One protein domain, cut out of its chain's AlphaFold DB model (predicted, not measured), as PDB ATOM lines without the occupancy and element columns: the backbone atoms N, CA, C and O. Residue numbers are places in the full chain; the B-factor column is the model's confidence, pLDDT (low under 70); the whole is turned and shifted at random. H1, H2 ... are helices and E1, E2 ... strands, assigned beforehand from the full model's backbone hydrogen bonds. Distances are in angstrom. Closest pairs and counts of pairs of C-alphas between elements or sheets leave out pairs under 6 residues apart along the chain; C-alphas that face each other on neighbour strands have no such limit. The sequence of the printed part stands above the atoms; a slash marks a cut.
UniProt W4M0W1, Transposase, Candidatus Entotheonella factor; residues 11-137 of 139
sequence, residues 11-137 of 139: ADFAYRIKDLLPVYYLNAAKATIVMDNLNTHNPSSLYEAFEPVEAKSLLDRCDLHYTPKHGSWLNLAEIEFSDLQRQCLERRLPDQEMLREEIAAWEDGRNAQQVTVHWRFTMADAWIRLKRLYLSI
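Overview. This is residues 11 to 137 of the 139 residues of the protein "Transposase" of Candidatus Entotheonella factor (UniProt W4M0W1). What is the main picture? A loose, open shape: H1, H2 and H3 make a small head at one end of a two-stranded parallel sheet, E1 and E2, while H4 reaches away from the sheet and meets H5 with its last residues, 84 to 87, about as the stem of a T, and the short H6 and H7 lie apart from both groups. What makes it up? The 127 printed residues hold seven named helices and two named strands, in the order H1 E1 H2 H3 E2 H4 H5 H6 H7, mostly helix. How large is it? The radius of gyration of the C-alphas is 17.4 A, loose, with spans of 49 by 41 by 28 A.

Along the chain. Where does the first part run? H1, residues 11 to 24, begins at C-alpha (-92.868, 172.330, -81.530) and is 19.4 A long. E1 is residues 31 to 35, H2 44 to 49, H3 52 to 60 and E2 62 to 66. What follows? H4, residues 76 to 87, is 16.7 A long and H5, 96 to 112, 24.1 A. H6 is 123 to 129, and H7, 131 to 136, ends at C-alpha (-77.125, 145.049, -71.501).

Arrangement. How does H1 stand? Its residues 11 to 15 touch H2, about perpendicular at 87 degrees, with C-alphas 14 and 46 closest at 5.0 A. What joins E1 and E2? They are parallel, with N 33 and O 63 at 2.9 A, in a strand-helix-strand unit, two parallel strands with H2 and H3 between, its crossover right-handed. Do H4 and H5 touch? Only just, with 3 pairs of C-alphas within 8 A, Leu 84 and Trp 106 closest at 7.7 A. Are the helix backbones complete? Every O i to N i+4 pair is within hydrogen-bond range in H2 to H7, and 9 of 10 in H1.

Size, cuts and confidence. Is there a cut or a long link? The printed part has no cut, and no link is long. Where is confidence low? Residues 136 to 137 are under 70 in pLDDT.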
ATOM      1  N   ALA A  11     -92.597 170.996 -82.040       93.00
ATOM      2  CA  ALA A  11     -92.868 172.330 -81.530       93.00
ATOM      3  C   ALA A  11     -93.829 172.267 -80.338       93.00
ATOM      4  O   ALA A  11     -93.528 172.849 -79.301       93.00
ATOM      5  N   ASP A  12     -94.915 171.489 -80.427       93.12
ATOM      6  CA  ASP A  12     -95.845 171.316 -79.301       93.12
ATOM      7  C   ASP A  12     -95.109 170.831 -78.051       93.12
ATOM      8  O   ASP A  12     -95.245 171.432 -76.988       93.12
ATOM      9  N   PHE A  13     -94.260 169.805 -78.184       93.19
ATOM     10  CA  PHE A  13     -93.416 169.325 -77.087       93.19
ATOM     11  C   PHE A  13     -92.509 170.429 -76.516       93.19
ATOM     12  O   PHE A  13     -92.459 170.618 -75.301       93.19
ATOM     13  N   ALA A  14     -91.822 171.185 -77.375       94.94
ATOM     14  CA  ALA A  14     -90.930 172.255 -76.947       94.94
ATOM     15  C   ALA A  14     -91.675 173.350 -76.163       94.94
ATOM     16  O   ALA A  14     -91.232 173.759 -75.087       94.94
ATOM     17  N   TYR A  15     -92.852 173.757 -76.642       94.00
ATOM     18  CA  TYR A  15     -93.724 174.683 -75.923       94.00
ATOM     19  C   TYR A  15     -94.235 174.094 -74.605       94.00
ATOM     20  O   TYR A  15     -94.317 174.825 -73.623       94.00
ATOM     21  N   ARG A  16     -94.497 172.782 -74.512       92.00
ATOM     22  CA  ARG A  16     -94.838 172.155 -73.222       92.00
ATOM     23  C   ARG A  16     -93.701 172.250 -72.208       92.00
ATOM     24  O   ARG A  16     -93.980 172.534 -71.048       92.00
ATOM     25  N   ILE A  17     -92.445 172.073 -72.617       93.81
ATOM     26  CA  ILE A  17     -91.285 172.261 -71.726       93.81
ATOM     27  C   ILE A  17     -91.169 173.726 -71.281       93.81
ATOM     28  O   ILE A  17     -90.952 173.997 -70.097       93.81
ATOM     29  N   LYS A  18     -91.368 174.671 -72.210       92.94
ATOM     30  CA  LYS A  18     -91.363 176.112 -71.919       92.94
ATOM     31  C   LYS A  18     -92.520 176.551 -71.025       92.94
ATOM     32  O   LYS A  18     -92.332 177.473 -70.247       92.94
ATOM     33  N   ASP A  19     -93.678 175.904 -71.086       91.00
ATOM     34  CA  ASP A  19     -94.765 176.140 -70.133       91.00
ATOM     35  C   ASP A  19     -94.408 175.524 -68.764       91.00
ATOM     36  O   ASP A  19     -94.634 176.126 -67.722       91.00
ATOM     37  N   LEU A  20     -93.810 174.328 -68.745       90.94
ATOM     38  CA  LEU A  20     -93.551 173.570 -67.519       90.94
ATOM     39  C   LEU A  20     -92.545 174.260 -66.581       90.94
ATOM     40  O   LEU A  20     -92.826 174.462 -65.400       90.94
ATOM     41  N   LEU A  21     -91.357 174.603 -67.087       90.75
ATOM     42  CA  LEU A  21     -90.228 175.005 -66.238       90.75
ATOM     43  C   LEU A  21     -90.355 176.408 -65.628       90.75
ATOM     44  O   LEU A  21     -90.028 176.568 -64.453       90.75
ATOM     45  N   PRO A  22     -90.762 177.451 -66.370       84.12
ATOM     46  CA  PRO A  22     -90.895 178.803 -65.837       84.12
ATOM     47  C   PRO A  22     -92.202 179.007 -65.067       84.12
ATOM     48  O   PRO A  22     -92.219 179.836 -64.167       84.12
ATOM     49  N   VAL A  23     -93.279 178.276 -65.389       85.31
ATOM     50  CA  VAL A  23     -94.581 178.460 -64.721       85.31
ATOM     51  C   VAL A  23     -94.682 177.595 -63.469       85.31
ATOM     52  O   VAL A  23     -94.938 178.109 -62.386       85.31
ATOM     53  N   TYR A  24     -94.446 176.287 -63.591       84.56
ATOM     54  CA  TYR A  24     -94.702 175.341 -62.498       84.56
ATOM     55  C   TYR A  24     -93.469 175.064 -61.639       84.56
ATOM     56  O   TYR A  24     -93.589 174.775 -60.453       84.56
ATOM     57  N   TYR A  25     -92.277 175.184 -62.224       89.25
ATOM     58  CA  TYR A  25     -91.012 174.875 -61.557       89.25
ATOM     59  C   TYR A  25     -90.057 176.069 -61.557       89.25
ATOM     60  O   TYR A  25     -88.845 175.889 -61.666       89.25
ATOM     61  N   LEU A  26     -90.589 177.293 -61.432       90.00
ATOM     62  CA  LEU A  26     -89.824 178.545 -61.530       90.00
ATOM     63  C   LEU A  26     -88.549 178.531 -60.675       90.00
ATOM     64  O   LEU A  26     -87.473 178.874 -61.157       90.00
ATOM     65  N   ASN A  27     -88.676 178.080 -59.427       91.19
ATOM     66  CA  ASN A  27     -87.593 178.081 -58.443       91.19
ATOM     67  C   ASN A  27     -86.707 176.825 -58.502       91.19
ATOM     68  O   ASN A  27     -85.731 176.725 -57.761       91.19
ATOM     69  N   ALA A  28     -87.036 175.846 -59.350       91.06
ATOM     70  CA  ALA A  28     -86.218 174.653 -59.505       91.06
ATOM     71  C   ALA A  28     -85.012 174.963 -60.400       91.06
ATOM     72  O   ALA A  28     -85.168 175.365 -61.561       91.06
ATOM     73  N   ALA A  29     -83.813 174.717 -59.866       91.06
ATOM     74  CA  ALA A  29     -82.569 174.806 -60.626       91.06
ATOM     75  C   ALA A  29     -82.555 173.800 -61.789       91.06
ATOM     76  O   ALA A  29     -82.165 174.140 -62.903       91.06
ATOM     77  N   LYS A  30     -83.038 172.577 -61.538       94.38
ATOM     78  CA  LYS A  30     -83.224 171.527 -62.542       94.38
ATOM     79  C   LYS A  30     -84.481 170.720 -62.219       94.38
ATOM     80  O   LYS A  30     -84.766 170.483 -61.046       94.38
ATOM     81  N   ALA A  31     -85.209 170.291 -63.242       94.12
ATOM     82  CA  ALA A  31     -86.357 169.401 -63.124       94.12
ATOM     83  C   ALA A  31     -86.032 168.045 -63.757       94.12
ATOM     84  O   ALA A  31     -85.617 167.979 -64.915       94.12
ATOM     85  N   THR A  32     -86.246 166.963 -63.007       93.44
ATOM     86  CA  THR A  32     -86.203 165.602 -63.548       93.44
ATOM     87  C   THR A  32     -87.504 165.312 -64.276       93.44
ATOM     88  O   THR A  32     -88.568 165.271 -63.662       93.44
ATOM     89  N   ILE A  33     -87.416 165.120 -65.590       92.31
ATOM     90  CA  ILE A  33     -88.567 164.872 -66.456       92.31
ATOM     91  C   ILE A  33     -88.469 163.445 -66.976       92.31
ATOM     92  O   ILE A  33     -87.570 163.115 -67.749       92.31
ATOM     93  N   VAL A  34     -89.413 162.609 -66.550       90.19
ATOM     94  CA  VAL A  34     -89.558 161.233 -67.029       90.19
ATOM     95  C   VAL A  34     -90.590 161.210 -68.151       90.19
ATOM     96  O   VAL A  34     -91.705 161.693 -67.961       90.19
ATOM     97  N   MET A  35     -90.238 160.658 -69.311       90.56
ATOM     98  CA  MET A  35     -91.142 160.577 -70.465       90.56
ATOM     99  C   MET A  35     -90.917 159.318 -71.304       90.56
ATOM    100  O   MET A  35     -89.911 158.622 -71.159       90.56
ATOM    101  N   ASP A  36     -91.858 159.006 -72.189       88.19
ATOM    102  CA  ASP A  36     -91.712 157.924 -73.158       88.19
ATOM    103  C   ASP A  36     -90.705 158.270 -74.266       88.19
ATOM    104  O   ASP A  36     -90.352 159.427 -74.505       88.19
ATOM    105  N   ASN A  37     -90.222 157.237 -74.960       87.31
ATOM    106  CA  ASN A  37     -89.206 157.357 -76.011       87.31
ATOM    107  C   ASN A  37     -89.839 157.689 -77.373       87.31
ATOM    108  O   ASN A  37     -89.703 156.943 -78.348       87.31
ATOM    109  N   LEU A  38     -90.592 158.787 -77.415       87.38
ATOM    110  CA  LEU A  38     -91.202 159.299 -78.634       87.38
ATOM    111  C   LEU A  38     -90.174 160.100 -79.448       87.38
ATOM    112  O   LEU A  38     -89.345 160.821 -78.900       87.38
ATOM    113  N   ASN A  39     -90.252 160.039 -80.778       86.56
ATOM    114  CA  ASN A  39     -89.309 160.735 -81.665       86.56
ATOM    115  C   ASN A  39     -89.288 162.270 -81.495       86.56
ATOM    116  O   ASN A  39     -88.321 162.906 -81.904       86.56
ATOM    117  N   THR A  40     -90.325 162.870 -80.907       89.19
ATOM    118  CA  THR A  40     -90.399 164.304 -80.590       89.19
ATOM    119  C   THR A  40     -89.788 164.660 -79.237       89.19
ATOM    120  O   THR A  40     -89.478 165.826 -79.003       89.19
ATOM    121  N   HIS A  41     -89.595 163.682 -78.354       90.00
ATOM    122  CA  HIS A  41     -89.092 163.853 -76.994       90.00
ATOM    123  C   HIS A  41     -87.569 163.822 -76.991       90.00
ATOM    124  O   HIS A  41     -86.944 162.850 -76.585       90.00
ATOM    125  N   ASN A  42     -86.948 164.869 -77.523       91.12
ATOM    126  CA  ASN A  42     -85.498 164.980 -77.510       91.12
ATOM    127  C   ASN A  42     -85.056 166.453 -77.503       91.12
ATOM    128  O   ASN A  42     -85.835 167.329 -77.887       91.12
ATOM    129  N   PRO A  43     -83.798 166.737 -77.116       93.69
ATOM    130  CA  PRO A  43     -83.287 168.104 -77.042       93.69
ATOM    131  C   PRO A  43     -83.358 168.895 -78.353       93.69
ATOM    132  O   PRO A  43     -83.544 170.108 -78.310       93.69
ATOM    133  N   SER A  44     -83.243 168.241 -79.517       94.69
ATOM    134  CA  SER A  44     -83.281 168.946 -80.808       94.69
ATOM    135  C   SER A  44     -84.624 169.628 -81.059       94.69
ATOM    136  O   SER A  44     -84.647 170.682 -81.683       94.69
ATOM    137  N   SER A  45     -85.720 169.108 -80.496       95.50
ATOM    138  CA  SER A  45     -87.034 169.749 -80.583       95.50
ATOM    139  C   SER A  45     -87.048 171.155 -79.972       95.50
ATOM    140  O   SER A  45     -87.768 172.014 -80.469       95.50
ATOM    141  N   LEU A  46     -86.240 171.419 -78.933       96.38
ATOM    142  CA  LEU A  46     -86.126 172.761 -78.346       96.38
ATOM    143  C   LEU A  46     -85.406 173.729 -79.291       96.38
ATOM    144  O   LEU A  46     -85.858 174.854 -79.463       96.38
ATOM    145  N   TYR A  47     -84.322 173.281 -79.928       96.62
ATOM    146  CA  TYR A  47     -83.561 174.084 -80.894       96.62
ATOM    147  C   TYR A  47     -84.301 174.298 -82.217       96.62
ATOM    148  O   TYR A  47     -84.010 175.242 -82.938       96.62
ATOM    149  N   GLU A  48     -85.247 173.420 -82.549       95.94
ATOM    150  CA  GLU A  48     -86.129 173.591 -83.705       95.94
ATOM    151  C   GLU A  48     -87.210 174.655 -83.443       95.94
ATOM    152  O   GLU A  48     -87.664 175.308 -84.378       95.94
ATOM    153  N   ALA A  49     -87.623 174.835 -82.183       96.44
ATOM    154  CA  ALA A  49     -88.730 175.716 -81.808       96.44
ATOM    155  C   ALA A  49     -88.304 177.093 -81.268       96.44
ATOM    156  O   ALA A  49     -89.102 178.029 -81.327       96.44
ATOM    157  N   PHE A  50     -87.094 177.219 -80.716       97.06
ATOM    158  CA  PHE A  50     -86.621 178.430 -80.041       97.06
ATOM    159  C   PHE A  50     -85.222 178.837 -80.496       97.06
ATOM    160  O   PHE A  50     -84.429 178.011 -80.948       97.06
ATOM    161  N   GLU A  51     -84.895 180.113 -80.285       97.75
ATOM    162  CA  GLU A  51     -83.544 180.624 -80.503       97.75
ATOM    163  C   GLU A  51     -82.516 179.860 -79.647       97.75
ATOM    164  O   GLU A  51     -82.819 179.497 -78.503       97.75
ATOM    165  N   PRO A  52     -81.275 179.650 -80.131       97.44
ATOM    166  CA  PRO A  52     -80.303 178.773 -79.474       97.44
ATOM    167  C   PRO A  52     -80.049 179.077 -77.992       97.44
ATOM    168  O   PRO A  52     -79.888 178.157 -77.191       97.44
ATOM    169  N   VAL A  53     -80.032 180.359 -77.610       97.75
ATOM    170  CA  VAL A  53     -79.829 180.787 -76.214       97.75
ATOM    171  C   VAL A  53     -81.000 180.360 -75.327       97.75
ATOM    172  O   VAL A  53     -80.791 179.857 -74.222       97.75
ATOM    173  N   GLU A  54     -82.230 180.519 -75.812       96.12
ATOM    174  CA  GLU A  54     -83.436 180.122 -75.086       96.12
ATOM    175  C   GLU A  54     -83.555 178.596 -75.008       96.12
ATOM    176  O   GLU A  54     -83.753 178.049 -73.921       96.12
ATOM    177  N   ALA A  55     -83.356 177.900 -76.132       97.06
ATOM    178  CA  ALA A  55     -83.372 176.441 -76.190       97.06
ATOM    179  C   ALA A  55     -82.361 175.826 -75.210       97.06
ATOM    180  O   ALA A  55     -82.700 174.906 -74.460       97.06
ATOM    181  N   LYS A  56     -81.135 176.367 -75.169       96.69
ATOM    182  CA  LYS A  56     -80.102 175.928 -74.231       96.69
ATOM    183  C   LYS A  56     -80.498 176.205 -72.780       96.69
ATOM    184  O   LYS A  56     -80.368 175.310 -71.954       96.69
ATOM    185  N   SER A  57     -81.014 177.396 -72.474       95.38
ATOM    186  CA  SER A  57     -81.464 177.752 -71.119       95.38
ATOM    187  C   SER A  57     -82.554 176.802 -70.599       95.38
ATOM    188  O   SER A  57     -82.493 176.339 -69.459       95.38
ATOM    189  N   LEU A  58     -83.519 176.438 -71.451       95.50
ATOM    190  CA  LEU A  58     -84.541 175.440 -71.121       95.50
ATOM    191  C   LEU A  58     -83.929 174.048 -70.917       95.50
ATOM    192  O   LEU A  58     -84.259 173.368 -69.948       95.50
ATOM    193  N   LEU A  59     -83.028 173.628 -71.807       95.44
ATOM    194  CA  LEU A  59     -82.391 172.314 -71.737       95.44
ATOM    195  C   LEU A  59     -81.481 172.159 -70.511       95.44
ATOM    196  O   LEU A  59     -81.486 171.100 -69.891       95.44
ATOM    197  N   ASP A  60     -80.738 173.197 -70.129       95.62
ATOM    198  CA  ASP A  60     -79.855 173.179 -68.955       95.62
ATOM    199  C   ASP A  60     -80.649 172.931 -67.656       95.62
ATOM    200  O   ASP A  60     -80.141 172.333 -66.704       95.62
ATOM    201  N   ARG A  61     -81.928 173.331 -67.635       95.62
ATOM    202  CA  ARG A  61     -82.869 173.105 -66.527       95.62
ATOM    203  C   ARG A  61     -83.581 171.748 -66.591       95.62
ATOM    204  O   ARG A  61     -84.344 171.426 -65.682       95.62
ATOM    205  N   CYS A  62     -83.330 170.938 -67.615       95.31
ATOM    206  CA  CYS A  62     -83.963 169.640 -67.830       95.31
ATOM    207  C   CYS A  62     -83.010 168.482 -67.516       95.31
ATOM    208  O   CYS A  62     -81.919 168.381 -68.074       95.31
ATOM    209  N   ASP A  63     -83.437 167.554 -66.662       94.88
ATOM    210  CA  ASP A  63     -82.825 166.232 -66.517       94.88
ATOM    211  C   ASP A  63     -83.753 165.185 -67.139       94.88
ATOM    212  O   ASP A  63     -84.730 164.765 -66.521       94.88
ATOM    213  N   LEU A  64     -83.510 164.841 -68.407       93.00
ATOM    214  CA  LEU A  64     -84.424 164.010 -69.190       93.00
ATOM    215  C   LEU A  64     -84.137 162.522 -68.978       93.00
ATOM    216  O   LEU A  64     -83.048 162.045 -69.297       93.00
ATOM    217  N   HIS A  65     -85.143 161.784 -68.513       91.25
ATOM    218  CA  HIS A  65     -85.104 160.332 -68.364       91.25
ATOM    219  C   HIS A  65     -86.178 159.694 -69.234       91.25
ATOM    220  O   HIS A  65     -87.342 160.091 -69.203       91.25
ATOM    221  N   TYR A  66     -85.793 158.673 -69.993       89.38
ATOM    222  CA  TYR A  66     -86.714 157.973 -70.882       89.38
ATOM    223  C   TYR A  66     -87.126 156.639 -70.278       89.38
ATOM    224  O   TYR A  66     -86.277 155.867 -69.821       89.38
ATOM    225  N   THR A  67     -88.418 156.322 -70.323       87.69
ATOM    226  CA  THR A  67     -88.883 154.981 -69.961       87.69
ATOM    227  C   THR A  67     -88.252 153.942 -70.897       87.69
ATOM    228  O   THR A  67     -88.116 154.211 -72.101       87.69
ATOM    229  N   PRO A  68     -87.896 152.739 -70.406       84.12
ATOM    230  CA  PRO A  68     -87.356 151.682 -71.250       84.12
ATOM    231  C   PRO A  68     -88.250 151.370 -72.452       84.12
ATOM    232  O   PRO A  68     -89.479 151.433 -72.372       84.12
ATOM    233  N   LYS A  69     -87.638 150.953 -73.565       80.88
ATOM    234  CA  LYS A  69     -88.394 150.424 -74.709       80.88
ATOM    235  C   LYS A  69     -89.244 149.235 -74.247       80.88
ATOM    236  O   LYS A  69     -88.754 148.379 -73.515       80.88
ATOM    237  N   HIS A  70     -90.508 149.203 -74.670       79.62
ATOM    238  CA  HIS A  70     -91.521 148.230 -74.220       79.62
ATOM    239  C   HIS A  70     -91.846 148.280 -72.712       79.62
ATOM    240  O   HIS A  70     -92.463 147.363 -72.175       79.62
ATOM    241  N   GLY A  71     -91.450 149.354 -72.023       79.94
ATOM    242  CA  GLY A  71     -91.731 149.611 -70.612       79.94
ATOM    243  C   GLY A  71     -92.865 150.607 -70.388       79.94
ATOM    244  O   GLY A  71     -92.835 151.309 -69.385       79.94
ATOM    245  N   SER A  72     -93.840 150.704 -71.299       76.94
ATOM    246  CA  SER A  72     -94.933 151.689 -71.213       76.94
ATOM    247  C   SER A  72     -95.774 151.553 -69.937       76.94
ATOM    248  O   SER A  72     -96.304 152.529 -69.431       76.94
ATOM    249  N   TRP A  73     -95.792 150.373 -69.314       81.75
ATOM    250  CA  TRP A  73     -96.406 150.158 -67.998       81.75
ATOM    251  C   TRP A  73     -95.732 150.932 -66.846       81.75
ATOM    252  O   TRP A  73     -96.305 151.015 -65.763       81.75
ATOM    253  N   LEU A  74     -94.532 151.491 -67.053       84.38
ATOM    254  CA  LEU A  74     -93.881 152.433 -66.131       84.38
ATOM    255  C   LEU A  74     -94.230 153.900 -66.433       84.38
ATOM    256  O   LEU A  74     -93.810 154.791 -65.696       84.38
ATOM    257  N   ASN A  75     -94.955 154.174 -67.517       86.88
ATOM    258  CA  ASN A  75     -95.289 155.524 -67.936       86.88
ATOM    259  C   ASN A  75     -96.498 156.047 -67.150       86.88
ATOM    260  O   ASN A  75     -97.652 155.770 -67.475       86.88
ATOM    261  N   LEU A  76     -96.227 156.843 -66.117       86.62
ATOM    262  CA  LEU A  76     -97.255 157.498 -65.305       86.62
ATOM    263  C   LEU A  76     -98.226 158.350 -66.133       86.62
ATOM    264  O   LEU A  76     -99.413 158.394 -65.817       86.62
ATOM    265  N   ALA A  77     -97.748 158.993 -67.202       88.00
ATOM    266  CA  ALA A  77     -98.604 159.815 -68.050       88.00
ATOM    267  C   ALA A  77     -99.675 158.975 -68.766       88.00
ATOM    268  O   ALA A  77    -100.807 159.424 -68.904       88.00
ATOM    269  N   GLU A  78     -99.359 157.740 -69.172       87.12
ATOM    270  CA  GLU A  78    -100.341 156.830 -69.784       87.12
ATOM    271  C   GLU A  78    -101.429 156.393 -68.796       87.12
ATOM    272  O   GLU A  78    -102.586 156.241 -69.191       87.12
ATOM    273  N   ILE A  79    -101.088 156.232 -67.512       87.94
ATOM    274  CA  ILE A  79    -102.072 155.939 -66.461       87.94
ATOM    275  C   ILE A  79    -103.040 157.118 -66.313       87.94
ATOM    276  O   ILE A  79    -104.252 156.913 -66.330       87.94
ATOM    277  N   GLU A  80    -102.519 158.346 -66.258       90.31
ATOM    278  CA  GLU A  80    -103.343 159.556 -66.163       90.31
ATOM    279  C   GLU A  80    -104.231 159.746 -67.403       90.31
ATOM    280  O   GLU A  80    -105.411 160.067 -67.281       90.31
ATOM    281  N   PHE A  81    -103.714 159.463 -68.606       90.69
ATOM    282  CA  PHE A  81    -104.530 159.457 -69.826       90.69
ATOM    283  C   PHE A  81    -105.632 158.395 -69.788       90.69
ATOM    284  O   PHE A  81    -106.725 158.626 -70.303       90.69
ATOM    285  N   SER A  82    -105.374 157.239 -69.175       91.25
ATOM    286  CA  SER A  82    -106.380 156.192 -68.994       91.25
ATOM    287  C   SER A  82    -107.513 156.641 -68.065       91.25
ATOM    288  O   SER A  82    -108.679 156.359 -68.344       91.25
ATOM    289  N   ASP A  83    -107.187 157.362 -66.990       93.19
ATOM    290  CA  ASP A  83    -108.174 157.983 -66.104       93.19
ATOM    291  C   ASP A  83    -108.972 159.068 -66.830       93.19
ATOM    292  O   ASP A  83    -110.201 159.033 -66.791       93.19
ATOM    293  N   LEU A  84    -108.299 159.976 -67.547       95.06
ATOM    294  CA  LEU A  84    -108.949 161.015 -68.351       95.06
ATOM    295  C   LEU A  84    -109.932 160.404 -69.356       95.06
ATOM    296  O   LEU A  84    -111.069 160.863 -69.482       95.06
ATOM    297  N   GLN A  85    -109.517 159.333 -70.037       95.25
ATOM    298  CA  GLN A  85    -110.354 158.654 -71.016       95.25
ATOM    299  C   GLN A  85    -111.654 158.143 -70.391       95.25
ATOM    300  O   GLN A  85    -112.720 158.395 -70.940       95.25
ATOM    301  N   ARG A  86    -111.579 157.451 -69.248       95.75
ATOM    302  CA  ARG A  86    -112.759 156.870 -68.579       95.75
ATOM    303  C   ARG A  86    -113.634 157.918 -67.896       95.75
ATOM    304  O   ARG A  86    -114.848 157.797 -67.879       95.75
ATOM    305  N   GLN A  87    -113.019 158.927 -67.286       94.88
ATOM    306  CA  GLN A  87    -113.730 159.882 -66.432       94.88
ATOM    307  C   GLN A  87    -114.313 161.061 -67.217       94.88
ATOM    308  O   GLN A  87    -115.309 161.634 -66.788       94.88
ATOM    309  N   CYS A  88    -113.700 161.433 -68.343       95.69
ATOM    310  CA  CYS A  88    -114.056 162.642 -69.086       95.69
ATOM    311  C   CYS A  88    -114.418 162.363 -70.551       95.69
ATOM    312  O   CYS A  88    -115.366 162.953 -71.077       95.69
ATOM    313  N   LEU A  89    -113.663 161.483 -71.222       96.44
ATOM    314  CA  LEU A  89    -113.712 161.335 -72.684       96.44
ATOM    315  C   LEU A  89    -114.486 160.102 -73.173       96.44
ATOM    316  O   LEU A  89    -114.550 159.867 -74.379       96.44
ATOM    317  N   GLU A  90    -115.117 159.327 -72.285       95.94
ATOM    318  CA  GLU A  90    -115.959 158.169 -72.634       95.94
ATOM    319  C   GLU A  90    -117.343 158.605 -73.157       95.94
ATOM    320  O   GLU A  90    -118.398 158.099 -72.784       95.94
ATOM    321  N   ARG A  91    -117.343 159.619 -74.024       95.31
ATOM    322  CA  ARG A  91    -118.517 160.203 -74.664       95.31
ATOM    323  C   ARG A  91    -118.110 160.968 -75.915       95.31
ATOM    324  O   ARG A  91    -116.953 161.331 -76.106       95.31
ATOM    325  N   ARG A  92    -119.088 161.257 -76.770       95.94
ATOM    326  CA  ARG A  92    -118.864 162.100 -77.943       95.94
ATOM    327  C   ARG A  92    -118.824 163.571 -77.534       95.94
ATOM    328  O   ARG A  92    -119.758 164.054 -76.900       95.94
ATOM    329  N   LEU A  93    -117.786 164.269 -77.977       96.38
ATOM    330  CA  LEU A  93    -117.662 165.721 -77.888       96.38
ATOM    331  C   LEU A  93    -117.762 166.305 -79.310       96.38
ATOM    332  O   LEU A  93    -117.221 165.704 -80.244       96.38
ATOM    333  N   PRO A  94    -118.526 167.391 -79.511       95.81
ATOM    334  CA  PRO A  94    -118.866 167.897 -80.839       95.81
ATOM    335  C   PRO A  94    -117.706 168.631 -81.515       95.81
ATOM    336  O   PRO A  94    -117.595 168.586 -82.739       95.81
ATOM    337  N   ASP A  95    -116.843 169.277 -80.732       96.44
ATOM    338  CA  ASP A  95    -115.743 170.096 -81.217       96.44
ATOM    339  C   ASP A  95    -114.591 170.155 -80.200       96.44
ATOM    340  O   ASP A  95    -114.653 169.621 -79.088       96.44
ATOM    341  N   GLN A  96    -113.491 170.768 -80.634       95.88
ATOM    342  CA  GLN A  96    -112.265 170.871 -79.854       95.88
ATOM    343  C   GLN A  96    -112.368 171.888 -78.712       95.88
ATOM    344  O   GLN A  96    -111.589 171.792 -77.767       95.88
ATOM    345  N   GLU A  97    -113.298 172.842 -78.784       96.75
ATOM    346  CA  GLU A  97    -113.486 173.816 -77.709       96.75
ATOM    347  C   GLU A  97    -114.134 173.141 -76.507       96.75
ATOM    348  O   GLU A  97    -113.567 173.168 -75.417       96.75
ATOM    349  N   MET A  98    -115.207 172.379 -76.735       97.06
ATOM    350  CA  MET A  98    -115.806 171.560 -75.685       97.06
ATOM    351  C   MET A  98    -114.804 170.536 -75.132       97.06
ATOM    352  O   MET A  98    -114.767 170.288 -73.934       97.06
ATOM    353  N   LEU A  99    -113.925 169.974 -75.969       96.69
ATOM    354  CA  LEU A  99    -112.846 169.102 -75.488       96.69
ATOM    355  C   LEU A  99    -111.883 169.819 -74.526       96.69
ATOM    356  O   LEU A  99    -111.461 169.217 -73.540       96.69
ATOM    357  N   ARG A 100    -111.528 171.082 -74.794       96.88
ATOM    358  CA  ARG A 100    -110.672 171.880 -73.899       96.88
ATOM    359  C   ARG A 100    -111.367 172.170 -72.578       96.88
ATOM    360  O   ARG A 100    -110.748 171.964 -71.537       96.88
ATOM    361  N   GLU A 101    -112.615 172.626 -72.627       96.62
ATOM    362  CA  GLU A 101    -113.404 172.964 -71.438       96.62
ATOM    363  C   GLU A 101    -113.563 171.756 -70.510       96.62
ATOM    364  O   GLU A 101    -113.321 171.848 -69.309       96.62
ATOM    365  N   GLU A 102    -113.891 170.596 -71.075       97.31
ATOM    366  CA  GLU A 102    -114.128 169.373 -70.309       97.31
ATOM    367  C   GLU A 102    -112.842 168.811 -69.698       97.31
ATOM    368  O   GLU A 102    -112.824 168.429 -68.527       97.31
ATOM    369  N   ILE A 103    -111.733 168.826 -70.448       96.81
ATOM    370  CA  ILE A 103    -110.421 168.441 -69.911       96.81
ATOM    371  C   ILE A 103    -109.987 169.398 -68.795       96.81
ATOM    372  O   ILE A 103    -109.448 168.934 -67.791       96.81
ATOM    373  N   ALA A 104    -110.221 170.705 -68.947       96.31
ATOM    374  CA  ALA A 104    -109.886 171.693 -67.925       96.31
ATOM    375  C   ALA A 104    -110.708 171.478 -66.646       96.31
ATOM    376  O   ALA A 104    -110.133 171.384 -65.565       96.31
ATOM    377  N   ALA A 105    -112.027 171.301 -66.765       96.69
ATOM    378  CA  ALA A 105    -112.899 171.026 -65.623       96.69
ATOM    379  C   ALA A 105    -112.522 169.717 -64.903       96.69
ATOM    380  O   ALA A 105    -112.496 169.658 -63.671       96.69
ATOM    381  N   TRP A 106    -112.189 168.671 -65.665       96.50
ATOM    382  CA  TRP A 106    -111.699 167.408 -65.115       96.50
ATOM    383  C   TRP A 106    -110.362 167.578 -64.376       96.50
ATOM    384  O   TRP A 106    -110.200 167.068 -63.263       96.50
ATOM    385  N   GLU A 107    -109.419 168.318 -64.964       95.31
ATOM    386  CA  GLU A 107    -108.118 168.600 -64.359       95.31
ATOM    387  C   GLU A 107    -108.264 169.410 -63.060       95.31
ATOM    388  O   GLU A 107    -107.675 169.039 -62.043       95.31
ATOM    389  N   ASP A 108    -109.082 170.464 -63.060       95.31
ATOM    390  CA  ASP A 108    -109.353 171.289 -61.879       95.31
ATOM    391  C   ASP A 108    -109.941 170.453 -60.737       95.31
ATOM    392  O   ASP A 108    -109.505 170.564 -59.587       95.31
ATOM    393  N   GLY A 109    -110.877 169.552 -61.053       95.62
ATOM    394  CA  GLY A 109    -111.457 168.626 -60.083       95.62
ATOM    395  C   GLY A 109    -110.418 167.700 -59.442       95.62
ATOM    396  O   GLY A 109    -110.405 167.542 -58.218       95.62
ATOM    397  N   ARG A 110    -109.516 167.115 -60.240       94.00
ATOM    398  CA  ARG A 110    -108.443 166.239 -59.729       94.00
ATOM    399  C   ARG A 110    -107.398 167.003 -58.929       94.00
ATOM    400  O   ARG A 110    -106.977 166.520 -57.877       94.00
ATOM    401  N   ASN A 111    -107.015 168.193 -59.387       92.88
ATOM    402  CA  ASN A 111    -106.071 169.061 -58.689       92.88
ATOM    403  C   ASN A 111    -106.627 169.506 -57.328       92.88
ATOM    404  O   ASN A 111    -105.914 169.435 -56.327       92.88
ATOM    405  N   ALA A 112    -107.906 169.894 -57.263       95.31
ATOM    406  CA  ALA A 112    -108.572 170.273 -56.015       95.31
ATOM    407  C   ALA A 112    -108.651 169.107 -55.015       95.31
ATOM    408  O   ALA A 112    -108.481 169.304 -53.813       95.31
ATOM    409  N   GLN A 113    -108.861 167.887 -55.511       94.69
ATOM    410  CA  GLN A 113    -108.844 166.663 -54.703       94.69
ATOM    411  C   GLN A 113    -107.429 166.174 -54.370       94.69
ATOM    412  O   GLN A 113    -107.286 165.217 -53.611       94.69
ATOM    413  N   GLN A 114    -106.393 166.802 -54.939       91.94
ATOM    414  CA  GLN A 114    -105.001 166.368 -54.842       91.94
ATOM    415  C   GLN A 114    -104.850 164.882 -55.185       91.94
ATOM    416  O   GLN A 114    -104.170 164.129 -54.482       91.94
ATOM    417  N   VAL A 115    -105.518 164.438 -56.257       90.00
ATOM    418  CA  VAL A 115    -105.416 163.047 -56.703       90.00
ATOM    419  C   VAL A 115    -103.957 162.762 -57.044       90.00
ATOM    420  O   VAL A 115    -103.357 163.417 -57.893       90.00
ATOM    421  N   THR A 116    -103.375 161.785 -56.356       87.56
ATOM    422  CA  THR A 116    -101.983 161.383 -56.550       87.56
ATOM    423  C   THR A 116    -101.908 159.943 -57.020       87.56
ATOM    424  O   THR A 116    -102.730 159.096 -56.659       87.56
ATOM    425  N   VAL A 117    -100.881 159.639 -57.810       84.19
ATOM    426  CA  VAL A 117    -100.580 158.254 -58.154       84.19
ATOM    427  C   VAL A 117     -99.827 157.611 -56.996       84.19
ATOM    428  O   VAL A 117     -98.707 158.000 -56.667       84.19
ATOM    429  N   HIS A 118    -100.419 156.577 -56.401       85.50
ATOM    430  CA  HIS A 118     -99.743 155.772 -55.390       85.50
ATOM    431  C   HIS A 118     -98.765 154.791 -56.056       85.50
ATOM    432  O   HIS A 118     -99.082 153.623 -56.310       85.50
ATOM    433  N   TRP A 119     -97.551 155.262 -56.329       85.75
ATOM    434  CA  TRP A 119     -96.505 154.455 -56.949       85.75
ATOM    435  C   TRP A 119     -96.029 153.326 -56.022       85.75
ATOM    436  O   TRP A 119     -95.553 153.569 -54.917       85.75
ATOM    437  N   ARG A 120     -96.162 152.071 -56.471       86.00
ATOM    438  CA  ARG A 120     -95.751 150.872 -55.706       86.00
ATOM    439  C   ARG A 120     -94.523 150.166 -56.273       86.00
ATOM    440  O   ARG A 120     -94.044 149.223 -55.658       86.00
ATOM    441  N   PHE A 121     -94.043 150.579 -57.444       86.06
ATOM    442  CA  PHE A 121     -92.934 149.911 -58.111       86.06
ATOM    443  C   PHE A 121     -91.600 150.353 -57.506       86.06
ATOM    444  O   PHE A 121     -91.206 151.516 -57.615       86.06
ATOM    445  N   THR A 122     -90.911 149.429 -56.846       89.06
ATOM    446  CA  THR A 122     -89.684 149.719 -56.103       89.06
ATOM    447  C   THR A 122     -88.428 149.446 -56.928       89.06
ATOM    448  O   THR A 122     -88.449 148.766 -57.955       89.06
ATOM    449  N   MET A 123     -87.282 149.912 -56.428       87.50
ATOM    450  CA  MET A 123     -85.979 149.533 -56.982       87.50
ATOM    451  C   MET A 123     -85.750 148.014 -56.953       87.50
ATOM    452  O   MET A 123     -85.162 147.473 -57.885       87.50
ATOM    453  N   ALA A 124     -86.227 147.310 -55.921       90.44
ATOM    454  CA  ALA A 124     -86.111 145.852 -55.845       90.44
ATOM    455  C   ALA A 124     -86.914 145.166 -56.964       90.44
ATOM    456  O   ALA A 124     -86.409 144.251 -57.619       90.44
ATOM    457  N   ASP A 125     -88.120 145.665 -57.253       88.88
ATOM    458  CA  ASP A 125     -88.925 145.188 -58.381       88.88
ATOM    459  C   ASP A 125     -88.220 145.450 -59.718       88.88
ATOM    460  O   ASP A 125     -88.201 144.576 -60.590       88.88
ATOM    461  N   ALA A 126     -87.596 146.625 -59.869       87.19
ATOM    462  CA  ALA A 126     -86.814 146.985 -61.050       87.19
ATOM    463  C   ALA A 126     -85.648 146.020 -61.281       87.19
ATOM    464  O   ALA A 126     -85.490 145.519 -62.394       87.19
ATOM    465  N   TRP A 127     -84.877 145.690 -60.243       86.50
ATOM    466  CA  TRP A 127     -83.759 144.747 -60.342       86.50
ATOM    467  C   TRP A 127     -84.177 143.374 -60.864       86.50
ATOM    468  O   TRP A 127     -83.457 142.765 -61.658       86.50
ATOM    469  N   ILE A 128     -85.348 142.892 -60.452       88.25
ATOM    470  CA  ILE A 128     -85.869 141.592 -60.881       88.25
ATOM    471  C   ILE A 128     -86.453 141.696 -62.294       88.25
ATOM    472  O   ILE A 128     -86.063 140.938 -63.185       88.25
ATOM    473  N   ARG A 129     -87.371 142.643 -62.524       84.44
ATOM    474  CA  ARG A 129     -88.130 142.748 -63.781       84.44
ATOM    475  C   ARG A 129     -87.306 143.280 -64.949       84.44
ATOM    476  O   ARG A 129     -87.522 142.863 -66.083       84.44
ATOM    477  N   LEU A 130     -86.354 144.171 -64.685       85.31
ATOM    478  CA  LEU A 130     -85.509 144.814 -65.694       85.31
ATOM    479  C   LEU A 130     -84.090 144.231 -65.720       85.31
ATOM    480  O   LEU A 130     -83.211 144.795 -66.368       85.31
ATOM    481  N   LYS A 131     -83.852 143.073 -65.083       84.25
ATOM    482  CA  LYS A 131     -82.538 142.406 -65.013       84.25
ATOM    483  C   LYS A 131     -81.813 142.351 -66.361       84.25
ATOM    484  O   LYS A 131     -80.616 142.609 -66.438       84.25
ATOM    485  N   ARG A 132     -82.539 142.028 -67.438       81.00
ATOM    486  CA  ARG A 132     -81.976 141.950 -68.798       81.00
ATOM    487  C   ARG A 132     -81.457 143.300 -69.303       81.00
ATOM    488  O   ARG A 132     -80.439 143.319 -69.983       81.00
ATOM    489  N   LEU A 133     -82.120 144.403 -68.952       77.56
ATOM    490  CA  LEU A 133     -81.702 145.752 -69.339       77.56
ATOM    491  C   LEU A 133     -80.438 146.169 -68.586       77.56
ATOM    492  O   LEU A 133     -79.486 146.613 -69.222       77.56
ATOM    493  N   TYR A 134     -80.369 145.918 -67.275       73.19
ATOM    494  CA  TYR A 134     -79.163 146.194 -66.484       73.19
ATOM    495  C   TYR A 134     -77.931 145.425 -66.979       73.19
ATOM    496  O   TYR A 134     -76.834 145.964 -66.974       73.19
ATOM    497  N   LEU A 135     -78.104 144.190 -67.463       73.31
ATOM    498  CA  LEU A 135     -77.005 143.387 -68.018       73.31
ATOM    499  C   LEU A 135     -76.568 143.823 -69.427       73.31
ATOM    500  O   LEU A 135     -75.460 143.492 -69.850       73.31
ATOM    501  N   SER A 136     -77.433 144.526 -70.163       66.12
ATOM    502  CA  SER A 136     -77.125 145.049 -71.501       66.12
ATOM    503  C   SER A 136     -76.374 146.382 -71.474       66.12
ATOM    504  O   SER A 136     -75.706 146.718 -72.448       66.12
ATOM    505  N   ILE A 137     -76.438 147.110 -70.354       61.47
ATOM    506  CA  ILE A 137     -75.619 148.298 -70.103       61.47
ATOM    507  C   ILE A 137     -74.228 147.801 -69.684       61.47
ATOM    508  O   ILE A 137     -73.914 147.685 -68.502       61.47
TER     509      ILE A 137